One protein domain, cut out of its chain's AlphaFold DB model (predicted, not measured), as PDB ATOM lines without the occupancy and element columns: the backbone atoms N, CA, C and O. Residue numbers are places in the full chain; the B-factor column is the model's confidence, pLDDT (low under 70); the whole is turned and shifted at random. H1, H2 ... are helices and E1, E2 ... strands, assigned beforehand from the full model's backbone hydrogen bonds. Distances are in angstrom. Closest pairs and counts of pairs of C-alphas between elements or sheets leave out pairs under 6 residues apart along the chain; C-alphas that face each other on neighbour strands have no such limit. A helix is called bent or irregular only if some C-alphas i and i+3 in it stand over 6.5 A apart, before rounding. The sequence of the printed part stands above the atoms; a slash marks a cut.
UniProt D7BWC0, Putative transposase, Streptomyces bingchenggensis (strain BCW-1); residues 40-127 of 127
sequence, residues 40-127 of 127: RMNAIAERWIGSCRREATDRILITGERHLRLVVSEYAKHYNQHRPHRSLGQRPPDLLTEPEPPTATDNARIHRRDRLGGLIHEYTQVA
ATOM      1  N   ARG A  40     149.244 125.003 121.067       87.81
ATOM      2  CA  ARG A  40     148.016 125.802 121.174       87.81
ATOM      3  C   ARG A  40     146.764 125.094 120.654       87.81
ATOM      4  O   ARG A  40     145.689 125.388 121.162       87.81
ATOM      5  N   MET A  41     146.883 124.166 119.698       93.06
ATOM      6  CA  MET A  41     145.718 123.444 119.158       93.06
ATOM      7  C   MET A  41     145.055 122.531 120.191       93.06
ATOM      8  O   MET A  41     143.870 122.249 120.067       93.06
ATOM      9  N   ASN A  42     145.799 122.107 121.214       89.69
ATOM     10  CA  ASN A  42     145.306 121.229 122.270       89.69
ATOM     11  C   ASN A  42     145.361 121.877 123.666       89.69
ATOM     12  O   ASN A  42     145.094 121.225 124.674       89.69
ATOM     13  N   ALA A  43     145.676 123.174 123.745       91.38
ATOM     14  CA  ALA A  43     145.972 123.852 125.006       91.38
ATOM     15  C   ALA A  43     144.829 123.786 126.031       91.38
ATOM     16  O   ALA A  43     145.085 123.775 127.235       91.38
ATOM     17  N   ILE A  44     143.570 123.736 125.581       89.56
ATOM     18  CA  ILE A  44     142.409 123.604 126.473       89.56
ATOM     19  C   ILE A  44     142.395 122.219 127.129       89.56
ATOM     20  O   ILE A  44     142.300 122.126 128.354       89.56
ATOM     21  N   ALA A  45     142.542 121.152 126.339       91.50
ATOM     22  CA  ALA A  45     142.576 119.792 126.865       91.50
ATOM     23  C   ALA A  45     143.807 119.573 127.754       91.50
ATOM     24  O   ALA A  45     143.688 119.032 128.848       91.50
ATOM     25  N   GLU A  46     144.979 120.068 127.350       93.12
ATOM     26  CA  GLU A  46     146.205 119.984 128.153       93.12
ATOM     27  C   GLU A  46     146.073 120.722 129.488       93.12
ATOM     28  O   GLU A  46     146.463 120.203 130.537       93.12
ATOM     29  N   ARG A  47     145.463 121.913 129.483       93.56
ATOM     30  CA  ARG A  47     145.162 122.659 130.711       93.56
ATOM     31  C   ARG A  47     144.211 121.882 131.620       93.56
ATOM     32  O   ARG A  47     144.425 121.862 132.838       93.56
ATOM     33  N   TRP A  48     143.188 121.249 131.049       94.31
ATOM     34  CA  TRP A  48     142.256 120.408 131.797       94.31
ATOM     35  C   TRP A  48     142.973 119.210 132.432       94.31
ATOM     36  O   TRP A  48     142.880 119.022 133.646       94.31
ATOM     37  N   ILE A  49     143.776 118.477 131.651       94.81
ATOM     38  CA  ILE A  49     144.577 117.336 132.121       94.81
ATOM     39  C   ILE A  49     145.511 117.773 133.248       94.81
ATOM     40  O   ILE A  49     145.547 117.138 134.298       94.81
ATOM     41  N   GLY A  50     146.232 118.883 133.077       96.06
ATOM     42  CA  GLY A  50     147.125 119.400 134.111       96.06
ATOM     43  C   GLY A  50     146.394 119.736 135.413       96.06
ATOM     44  O   GLY A  50     146.951 119.544 136.491       96.06
ATOM     45  N   SER A  51     145.152 120.218 135.331       94.81
ATOM     46  CA  SER A  51     144.336 120.513 136.516       94.81
ATOM     47  C   SER A  51     143.869 119.225 137.196       94.81
ATOM     48  O   SER A  51     144.080 119.074 138.395       94.81
ATOM     49  N   CYS A  52     143.370 118.254 136.422       95.25
ATOM     50  CA  CYS A  52     143.019 116.914 136.911       95.25
ATOM     51  C   CYS A  52     144.195 116.243 137.631       95.25
ATOM     52  O   CYS A  52     144.034 115.687 138.717       95.25
ATOM     53  N   ARG A  53     145.401 116.369 137.069       95.31
ATOM     54  CA  ARG A  53     146.610 115.822 137.679       95.31
ATOM     55  C   ARG A  53     146.946 116.467 139.012       95.31
ATOM     56  O   ARG A  53     146.961 115.779 140.029       95.31
ATOM     57  N   ARG A  54     147.115 117.792 139.013       95.62
ATOM     58  CA  ARG A  54     147.492 118.552 140.212       95.62
ATOM     59  C   ARG A  54     146.488 118.405 141.344       95.62
ATOM     60  O   ARG A  54     146.878 118.507 142.500       95.62
ATOM     61  N   GLU A  55     145.209 118.243 141.018       94.06
ATOM     62  CA  GLU A  55     144.136 118.263 142.008       94.06
ATOM     63  C   GLU A  55     143.691 116.888 142.475       94.06
ATOM     64  O   GLU A  55     143.376 116.757 143.655       94.06
ATOM     65  N   ALA A  56     143.711 115.887 141.593       93.94
ATOM     66  CA  ALA A  56     143.249 114.538 141.888       93.94
ATOM     67  C   ALA A  56     144.371 113.500 141.771       93.94
ATOM     68  O   ALA A  56     144.794 112.932 142.777       93.94
ATOM     69  N   THR A  57     144.865 113.222 140.562       94.56
ATOM     70  CA  THR A  57     145.653 111.996 140.336       94.56
ATOM     71  C   THR A  57     147.048 112.029 140.949       94.56
ATOM     72  O   THR A  57     147.568 110.974 141.281       94.56
ATOM     73  N   ASP A  58     147.654 113.204 141.131       95.19
ATOM     74  CA  ASP A  58     148.961 113.320 141.791       95.19
ATOM     75  C   ASP A  58     148.844 113.203 143.331       95.19
ATOM     76  O   ASP A  58     149.853 113.139 144.029       95.19
ATOM     77  N   ARG A  59     147.615 113.172 143.876       94.25
ATOM     78  CA  ARG A  59     147.319 113.102 145.322       94.25
ATOM     79  C   ARG A  59     146.649 111.799 145.756       94.25
ATOM     80  O   ARG A  59     146.441 111.592 146.948       94.25
ATOM     81  N   ILE A  60     146.308 110.926 144.809       93.94
ATOM     82  CA  ILE A  60     145.668 109.633 145.060       93.94
ATOM     83  C   ILE A  60     146.593 108.538 144.553       93.94
ATOM     84  O   ILE A  60     147.028 108.569 143.403       93.94
ATOM     85  N   LEU A  61     146.841 107.523 145.381       95.12
ATOM     86  CA  LEU A  61     147.513 106.319 144.915       95.12
ATOM     87  C   LEU A  61     146.588 105.552 143.963       95.12
ATOM     88  O   LEU A  61     145.605 104.931 144.375       95.12
ATOM     89  N   ILE A  62     146.912 105.591 142.674       95.38
ATOM     90  CA  ILE A  62     146.175 104.867 141.642       95.38
ATOM     91  C   ILE A  62     146.612 103.401 141.647       95.38
ATOM     92  O   ILE A  62     147.746 103.067 141.321       95.38
ATOM     93  N   THR A  63     145.680 102.518 141.994       95.69
ATOM     94  CA  THR A  63     145.918 101.073 142.151       95.69
ATOM     95  C   THR A  63     145.731 100.274 140.858       95.69
ATOM     96  O   THR A  63     146.065  99.096 140.808       95.69
ATOM     97  N   GLY A  64     145.191 100.894 139.806       96.06
ATOM     98  CA  GLY A  64     144.994 100.264 138.502       96.06
ATOM     99  C   GLY A  64     144.099 101.082 137.573       96.06
ATOM    100  O   GLY A  64     143.558 102.121 137.956       96.06
ATOM    101  N   GLU A  65     143.901 100.591 136.347       97.06
ATOM    102  CA  GLU A  65     143.159 101.306 135.298       97.06
ATOM    103  C   GLU A  65     141.713 101.618 135.701       97.06
ATOM    104  O   GLU A  65     141.244 102.745 135.536       97.06
ATOM    105  N   ARG A  66     140.996 100.643 136.275       97.12
ATOM    106  CA  ARG A  66     139.616 100.848 136.734       97.12
ATOM    107  C   ARG A  66     139.535 101.964 137.774       97.12
ATOM    108  O   ARG A  66     138.624 102.784 137.714       97.12
ATOM    109  N   HIS A  67     140.490 102.006 138.702       95.94
ATOM    110  CA  HIS A  67     140.545 103.050 139.718       95.94
ATOM    111  C   HIS A  67     140.839 104.415 139.081       95.94
ATOM    112  O   HIS A  67     140.124 105.373 139.362       95.94
ATOM    113  N   LEU A  68     141.786 104.496 138.140       96.00
ATOM    114  CA  LEU A  68     142.050 105.730 137.395       96.00
ATOM    115  C   LEU A  68     140.801 106.245 136.673       96.00
ATOM    116  O   LEU A  68     140.471 107.422 136.785       96.00
ATOM    117  N   ARG A  69     140.079 105.368 135.964       96.75
ATOM    118  CA  ARG A  69     138.838 105.731 135.263       96.75
ATOM    119  C   ARG A  69     137.796 106.294 136.226       96.75
ATOM    120  O   ARG A  69     137.177 107.304 135.909       96.75
ATOM    121  N   LEU A  70     137.634 105.685 137.403       95.81
ATOM    122  CA  LEU A  70     136.727 106.192 138.436       95.81
ATOM    123  C   LEU A  70     137.150 107.583 138.914       95.81
ATOM    124  O   LEU A  70     136.332 108.501 138.870       95.81
ATOM    125  N   VAL A  71     138.422 107.762 139.281       95.94
ATOM    126  CA  VAL A  71     138.955 109.047 139.761       95.94
ATOM    127  C   VAL A  71     138.770 110.147 138.720       95.94
ATOM    128  O   VAL A  71     138.231 111.208 139.030       95.94
ATOM    129  N   VAL A  72     139.154 109.884 137.470       96.25
ATOM    130  CA  VAL A  72     139.025 110.850 136.373       96.25
ATOM    131  C   VAL A  72     137.556 111.152 136.076       96.25
ATOM    132  O   VAL A  72     137.217 112.307 135.835       96.25
ATOM    133  N   SER A  73     136.668 110.153 136.133       95.88
ATOM    134  CA  SER A  73     135.233 110.369 135.910       95.88
ATOM    135  C   SER A  73     134.591 111.227 137.003       95.88
ATOM    136  O   SER A  73     133.806 112.122 136.695       95.88
ATOM    137  N   GLU A  74     134.951 111.010 138.269       95.56
ATOM    138  CA  GLU A  74     134.452 111.818 139.382       95.56
ATOM    139  C   GLU A  74     135.026 113.234 139.338       95.56
ATOM    140  O   GLU A  74     134.287 114.196 139.540       95.56
ATOM    141  N   TYR A  75     136.303 113.385 138.979       95.75
ATOM    142  CA  TYR A  75     136.891 114.702 138.755       95.75
ATOM    143  C   TYR A  75     136.207 115.444 137.595       95.75
ATOM    144  O   TYR A  75     135.931 116.633 137.713       95.75
ATOM    145  N   ALA A  76     135.891 114.766 136.487       95.44
ATOM    146  CA  ALA A  76     135.190 115.378 135.359       95.44
ATOM    147  C   ALA A  76     133.785 115.867 135.747       95.44
ATOM    148  O   ALA A  76     133.416 116.989 135.400       95.44
ATOM    149  N   LYS A  77     133.034 115.069 136.522       94.62
ATOM    150  CA  LYS A  77     131.738 115.491 137.080       94.62
ATOM    151  C   LYS A  77     131.900 116.729 137.954       94.62
ATOM    152  O   LYS A  77     131.215 117.717 137.725       94.62
ATOM    153  N   HIS A  78     132.850 116.711 138.890       94.25
ATOM    154  CA  HIS A  78     133.145 117.869 139.733       94.25
ATOM    155  C   HIS A  78     133.486 119.118 138.900       94.25
ATOM    156  O   HIS A  78     132.942 120.199 139.129       94.25
ATOM    157  N   TYR A  79     134.357 118.966 137.901       93.38
ATOM    158  CA  TYR A  79     134.814 120.053 137.039       93.38
ATOM    159  C   TYR A  79     133.662 120.714 136.268       93.38
ATOM    160  O   TYR A  79     133.632 121.939 136.161       93.38
ATOM    161  N   ASN A  80     132.724 119.920 135.751       92.81
ATOM    162  CA  ASN A  80     131.611 120.420 134.945       92.81
ATOM    163  C   ASN A  80     130.419 120.902 135.781       92.81
ATOM    164  O   ASN A  80     129.738 121.834 135.363       92.81
ATOM    165  N   GLN A  81     130.184 120.306 136.954       91.62
ATOM    166  CA  GLN A  81     128.958 120.520 137.735       91.62
ATOM    167  C   GLN A  81     129.130 121.458 138.922       91.62
ATOM    168  O   GLN A  81     128.167 122.104 139.318       91.62
ATOM    169  N   HIS A  82     130.327 121.528 139.510       91.06
ATOM    170  CA  HIS A  82     130.515 122.214 140.793       91.06
ATOM    171  C   HIS A  82     131.656 123.221 140.795       91.06
ATOM    172  O   HIS A  82     131.598 124.240 141.482       91.06
ATOM    173  N   ARG A  83     132.727 122.947 140.048       89.88
ATOM    174  CA  ARG A  83     133.907 123.804 140.058       89.88
ATOM    175  C   ARG A  83     133.566 125.203 139.529       89.88
ATOM    176  O   ARG A  83     133.014 125.304 138.438       89.88
ATOM    177  N   PRO A  84     133.954 126.284 140.223       89.94
ATOM    178  CA  PRO A  84     133.770 127.634 139.708       89.94
ATOM    179  C   PRO A  84     134.771 127.932 138.581       89.94
ATOM    180  O   PRO A  84     135.980 127.736 138.741       89.94
ATOM    181  N   HIS A  85     134.284 128.454 137.449       89.62
ATOM    182  CA  HIS A  85     135.131 128.859 136.318       89.62
ATOM    183  C   HIS A  85     135.108 130.368 136.148       89.62
ATOM    184  O   HIS A  85     134.065 130.969 135.902       89.62
ATOM    185  N   ARG A  86     136.287 130.993 136.199       88.81
ATOM    186  CA  ARG A  86     136.415 132.453 136.081       88.81
ATOM    187  C   ARG A  86     135.871 132.999 134.764       88.81
ATOM    188  O   ARG A  86     135.242 134.047 134.756       88.81
ATOM    189  N   SER A  87     136.080 132.280 133.663       87.50
ATOM    190  CA  SER A  87     135.548 132.655 132.348       87.50
ATOM    191  C   SER A  87     134.021 132.584 132.263       87.50
ATOM    192  O   SER A  87     133.454 133.128 131.327       87.50
ATOM    193  N   LEU A  88     133.369 131.916 133.220       87.94
ATOM    194  CA  LEU A  88     131.921 131.726 133.293       87.94
ATOM    195  C   LEU A  88     131.303 132.489 134.476       87.94
ATOM    196  O   LEU A  88     130.255 132.102 134.983       87.94
ATOM    197  N   GLY A  89     131.970 133.532 134.982       88.06
ATOM    198  CA  GLY A  89     131.465 134.294 136.130       88.06
ATOM    199  C   GLY A  89     131.398 133.467 137.415       88.06
ATOM    200  O   GLY A  89     130.454 133.595 138.179       88.06
ATOM    201  N   GLN A  90     132.382 132.590 137.641       88.62
ATOM    202  CA  GLN A  90     132.441 131.663 138.780       88.62
ATOM    203  C   GLN A  90     131.356 130.575 138.773       88.62
ATOM    204  O   GLN A  90     131.207 129.861 139.762       88.62
ATOM    205  N   ARG A  91     130.665 130.378 137.647       86.81
ATOM    206  CA  ARG A  91     129.679 129.310 137.483       86.81
ATOM    207  C   ARG A  91     130.307 128.049 136.876       86.81
ATOM    208  O   ARG A  91     131.256 128.153 136.092       86.81
ATOM    209  N   PRO A  92     129.808 126.858 137.232       89.50
ATOM    210  CA  PRO A  92     130.153 125.623 136.545       89.50
ATOM    211  C   PRO A  92     129.443 125.522 135.176       89.50
ATOM    212  O   PRO A  92     128.333 126.042 135.034       89.50
ATOM    213  N   PRO A  93     130.061 124.872 134.167       89.12
ATOM    214  CA  PRO A  93     129.519 124.730 132.816       89.12
ATOM    215  C   PRO A  93     128.101 124.164 132.761       89.12
ATOM    216  O   PRO A  93     127.265 124.697 132.035       89.12
ATOM    217  N   ASP A  94     127.815 123.125 133.545       88.25
ATOM    218  CA  ASP A  94     126.518 122.440 133.499       88.25
ATOM    219  C   ASP A  94     125.392 123.297 134.094       88.25
ATOM    220  O   ASP A  94     124.225 123.075 133.791       88.25
ATOM    221  N   LEU A  95     125.724 124.309 134.904       82.75
ATOM    222  CA  LEU A  95     124.745 125.229 135.483       82.75
ATOM    223  C   LEU A  95     124.618 126.525 134.687       82.75
ATOM    224  O   LEU A  95     124.026 127.466 135.197       82.75
ATOM    225  N   LEU A  96     125.164 126.640 133.472       81.25
ATOM    226  CA  LEU A  96     125.055 127.877 132.684       81.25
ATOM    227  C   LEU A  96     123.614 128.225 132.288       81.25
ATOM    228  O   LEU A  96     123.306 129.402 132.116       81.25
ATOM    229  N   THR A  97     122.745 127.223 132.152       80.31
ATOM    230  CA  THR A  97     121.329 127.399 131.777       80.31
ATOM    231  C   THR A  97     120.413 127.602 132.987       80.31
ATOM    232  O   THR A  97     119.303 128.106 132.838       80.31
ATOM    233  N   GLU A  98     120.881 127.254 134.183       80.44
ATOM    234  CA  GLU A  98     120.119 127.402 135.423       80.44
ATOM    235  C   GLU A  98     120.035 128.878 135.862       80.44
ATOM    236  O   GLU A  98     120.888 129.693 135.484       80.44
ATOM    237  N   PRO A  99     119.030 129.272 136.662       76.62
ATOM    238  CA  PRO A  99     119.020 130.589 137.289       76.62
ATOM    239  C   PRO A  99     120.259 130.786 138.174       76.62
ATOM    240  O   PRO A  99     120.850 129.828 138.677       76.62
ATOM    241  N   GLU A 100     120.678 132.043 138.346       73.50
ATOM    242  CA  GLU A 100     121.774 132.353 139.268       73.50
ATOM    243  C   GLU A 100     121.407 131.857 140.677       73.50
ATOM    244  O   GLU A 100     120.262 132.058 141.103       73.50
ATOM    245  N   PRO A 101     122.326 131.195 141.408       71.81
ATOM    246  CA  PRO A 101     122.054 130.834 142.788       71.81
ATOM    247  C   PRO A 101     121.702 132.087 143.605       71.81
ATOM    248  O   PRO A 101     122.295 133.148 143.390       71.81
ATOM    249  N   PRO A 102     120.744 131.980 144.542       73.31
ATOM    250  CA  PRO A 102     120.351 133.106 145.374       73.31
ATOM    251  C   PRO A 102     121.553 133.634 146.161       73.31
ATOM    252  O   PRO A 102     122.426 132.873 146.580       73.31
ATOM    253  N   THR A 103     121.592 134.945 146.394       76.62
ATOM    254  CA  THR A 103     122.607 135.540 147.266       76.62
ATOM    255  C   THR A 103     122.490 134.929 148.663       76.62
ATOM    256  O   THR A 103     121.396 134.872 149.234       76.62
ATOM    257  N   ALA A 104     123.612 134.459 149.210       71.81
ATOM    258  CA  ALA A 104     123.640 133.871 150.543       71.81
ATOM    259  C   ALA A 104     123.116 134.881 151.578       71.81
ATOM    260  O   ALA A 104     123.605 136.005 151.673       71.81
ATOM    261  N   THR A 105     122.101 134.474 152.333       75.81
ATOM    262  CA  THR A 105     121.585 135.190 153.509       75.81
ATOM    263  C   THR A 105     122.258 134.633 154.765       75.81
ATOM    264  O   THR A 105     122.716 133.493 154.744       75.81
ATOM    265  N   ASP A 106     122.275 135.377 155.877       74.75
ATOM    266  CA  ASP A 106     122.932 134.945 157.132       74.75
ATOM    267  C   ASP A 106     122.458 133.574 157.661       74.75
ATOM    268  O   ASP A 106     123.182 132.902 158.390       74.75
ATOM    269  N   ASN A 107     121.269 133.115 157.251       77.31
ATOM    270  CA  ASN A 107     120.690 131.826 157.645       77.31
ATOM    271  C   ASN A 107     120.800 130.731 156.567       77.31
ATOM    272  O   ASN A 107     120.147 129.692 156.673       77.31
ATOM    273  N   ALA A 108     121.588 130.950 155.512       79.25
ATOM    274  CA  ALA A 108     121.778 129.981 154.443       79.25
ATOM    275  C   ALA A 108     122.412 128.691 154.986       79.25
ATOM    276  O   ALA A 108     123.567 128.668 155.417       79.25
ATOM    277  N   ARG A 109     121.667 127.581 154.941       83.88
ATOM    278  CA  ARG A 109     122.202 126.277 155.333       83.88
ATOM    279  C   ARG A 109     123.153 125.791 154.244       83.88
ATOM    280  O   ARG A 109     122.748 125.609 153.103       83.88
ATOM    281  N   ILE A 110     124.414 125.542 154.588       87.50
ATOM    282  CA  ILE A 110     125.405 125.011 153.644       87.50
ATOM    283  C   ILE A 110     125.515 123.497 153.825       87.50
ATOM    284  O   ILE A 110     125.756 123.007 154.928       87.50
ATOM    285  N   HIS A 111     125.375 122.753 152.732       89.81
ATOM    286  CA  HIS A 111     125.657 121.326 152.679       89.81
ATOM    287  C   HIS A 111     127.023 121.087 152.036       89.81
ATOM    288  O   HIS A 111     127.274 121.502 150.904       89.81
ATOM    289  N   ARG A 112     127.903 120.396 152.766       91.25
ATOM    290  CA  ARG A 112     129.199 119.939 152.262       91.25
ATOM    291  C   ARG A 112     129.070 118.512 151.743       91.25
ATOM    292  O   ARG A 112     128.600 117.629 152.452       91.25
ATOM    293  N   ARG A 113     129.560 118.276 150.530       92.50
ATOM    294  CA  ARG A 113     129.698 116.955 149.924       92.50
ATOM    295  C   ARG A 113     131.164 116.675 149.634       92.50
ATOM    296  O   ARG A 113     131.826 117.436 148.933       92.50
ATOM    297  N   ASP A 114     131.645 115.545 150.128       93.38
ATOM    298  CA  ASP A 114     133.002 115.084 149.865       93.38
ATOM    299  C   ASP A 114     133.045 114.177 148.632       93.38
ATOM    300  O   ASP A 114     132.201 113.298 148.437       93.38
ATOM    301  N   ARG A 115     134.052 114.393 147.789       91.50
ATOM    302  CA  ARG A 115     134.359 113.597 146.596       91.50
ATOM    303  C   ARG A 115     135.776 113.049 146.709       91.50
ATOM    304  O   ARG A 115     136.620 113.623 147.396       91.50
ATOM    305  N   LEU A 116     136.036 111.933 146.022       91.88
ATOM    306  CA  LEU A 116     137.354 111.285 145.982       91.88
ATOM    307  C   LEU A 116     137.963 111.058 147.383       91.88
ATOM    308  O   LEU A 116     139.121 111.382 147.625       91.88
ATOM    309  N   GLY A 117     137.161 110.553 148.326       86.81
ATOM    310  CA  GLY A 117     137.621 110.290 149.695       86.81
ATOM    311  C   GLY A 117     137.920 111.547 150.518       86.81
ATOM    312  O   GLY A 117     138.734 111.489 151.432       86.81
ATOM    313  N   GLY A 118     137.292 112.682 150.189       89.88
ATOM    314  CA  GLY A 118     137.509 113.956 150.880       89.88
ATOM    315  C   GLY A 118     138.649 114.788 150.300       89.88
ATOM    316  O   GLY A 118     139.004 115.805 150.877       89.88
ATOM    317  N   LEU A 119     139.211 114.397 149.156       92.56
ATOM    318  CA  LEU A 119     140.196 115.221 148.456       92.56
ATOM    319  C   LEU A 119     139.570 116.479 147.841       92.56
ATOM    320  O   LEU A 119     140.223 117.512 147.711       92.56
ATOM    321  N   ILE A 120     138.306 116.372 147.434       92.56
ATOM    322  CA  ILE A 120     137.543 117.462 146.839       92.56
ATOM    323  C   ILE A 120     136.316 117.715 147.708       92.56
ATOM    324  O   ILE A 120     135.579 116.784 148.043       92.56
ATOM    325  N   HIS A 121     136.089 118.986 148.028       92.50
ATOM    326  CA  HIS A 121     134.944 119.442 148.804       92.50
ATOM    327  C   HIS A 121     134.029 120.289 147.924       92.50
ATOM    328  O   HIS A 121     134.441 121.306 147.365       92.50
ATOM    329  N   GLU A 122     132.780 119.861 147.816       91.62
ATOM    330  CA  GLU A 122     131.703 120.576 147.146       91.62
ATOM    331  C   GLU A 122     130.795 121.195 148.211       91.62
ATOM    332  O   GLU A 122     130.467 120.551 149.206       91.62
ATOM    333  N   TYR A 123     130.388 122.444 148.011       88.56
ATOM    334  CA  TYR A 123     129.523 123.185 148.928       88.56
ATOM    335  C   TYR A 123     128.313 123.712 148.172       88.56
ATOM    336  O   TYR A 123     128.477 124.436 147.190       88.56
ATOM    337  N   THR A 124     127.116 123.363 148.627       86.38
ATOM    338  CA  THR A 124     125.849 123.829 148.051       86.38
ATOM    339  C   THR A 124     125.002 124.503 149.119       86.38
ATOM    340  O   THR A 124     124.940 124.029 150.254       86.38
ATOM    341  N   GLN A 125     124.320 125.587 148.758       82.19
ATOM    342  CA  GLN A 125     123.294 126.173 149.614       82.19
ATOM    343  C   GLN A 125     122.036 125.302 149.558       82.19
ATOM    344  O   GLN A 125     121.592 124.907 148.482       82.19
ATOM    345  N   VAL A 126     121.490 124.979 150.724       74.88
ATOM    346  CA  VAL A 126     120.213 124.292 150.898       74.88
ATOM    347  C   VAL A 126     119.192 125.359 151.273       74.88
ATOM    348  O   VAL A 126     119.437 126.133 152.202       74.88
ATOM    349  N   ALA A 127     118.111 125.428 150.495       62.59
ATOM    350  CA  ALA A 127     116.976 126.311 150.747       62.59
ATOM    351  C   ALA A 127     116.234 125.928 152.036       62.59
ATOM    352  O   ALA A 127     116.195 124.714 152.358       62.59
TER     353      ALA A 127
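What this domain is: This is residues 40 to 127 of the 127 residues of the protein "Putative transposase" of Streptomyces bingchenggensis (strain BCW-1) (UniProt D7BWC0). Two helices, H1 and H2, meet at a wide angle, the last part of H1 crossing the earlier part of H2, while a two-stranded hairpin, E1 and E2, has its turn end near the later part of H2. A long link without named elements, residues 82 to 108, loops from H2 round to the far end of the hairpin, and residues 40 to 47 of H1 stick out. The printed part has 88 residues, with two named helices and then two named strands in the order H1, H2, E1, E2; the sheet, E1 - E2, is antiparallel and the class is mixed, helices and strands. The whole is loose and flat, with a radius of gyration of the C-alphas of 15.1 A and spans of 44 by 33 by 18 A.

Where its parts are: Find C-alpha 40 at (148.016, 125.802, 121.174); here H1 begins, residues 40 to 57, 23.7 A from first to last C-alpha. H1 is irregular, with C-alphas 41 and 44 8.0 A apart, and has a kink of 26 degrees near residue 47. Go on to C-alpha 65 at (143.159, 101.306, 135.298), where H2 begins; it holds residues 65 to 81 and is 24.0 A long. After the long link come E1, residues 109 to 115, 19.6 A, and E2, residues 120 to 126, 19.1 A, which ends with C-alpha 126 at (120.213, 124.292, 150.898).

How they stand to each other: Look first at residues 52 to 57 of H1, which alone touch H2, and at residues 68 to 75 of H2, which alone touch H1. The closest C-alphas are those of Cys 52 and Tyr 75, 6.8 A apart, and the lines of the two helices are only just about perpendicular, at 71 degrees. H2 and E2 are near each other, with 6 pairs of C-alphas within 10 A. The closest C-alphas of H2 and E1 are those of Glu 74 and Arg 115, 7.4 A apart. E1 and E2 form a hairpin, antiparallel at 154 degrees; N 113 and O 122 are within hydrogen-bond range at 2.8 A, as are N 124 and O 111 at 2.9 A. H1 is apart from E1, and only just apart from E2, at 8.1 A. Every O i to N i+4 pair in H2 is within hydrogen-bond range; in H1 it is 12 of 14.

The domain as a whole: Measure the size from Met 41 to Asn 107, whose C-alphas are the two farthest apart, at 46.7 A. The printed part has no cut. The link from H1 to H2 is short, with 7 residues; that from H2 to E1 is long, with 27; that from E1 to E2 is tight, with 4. In the B-factor column the mean pLDDT of the printed part is 89.3, and residue 127, the chain's last, is under 70.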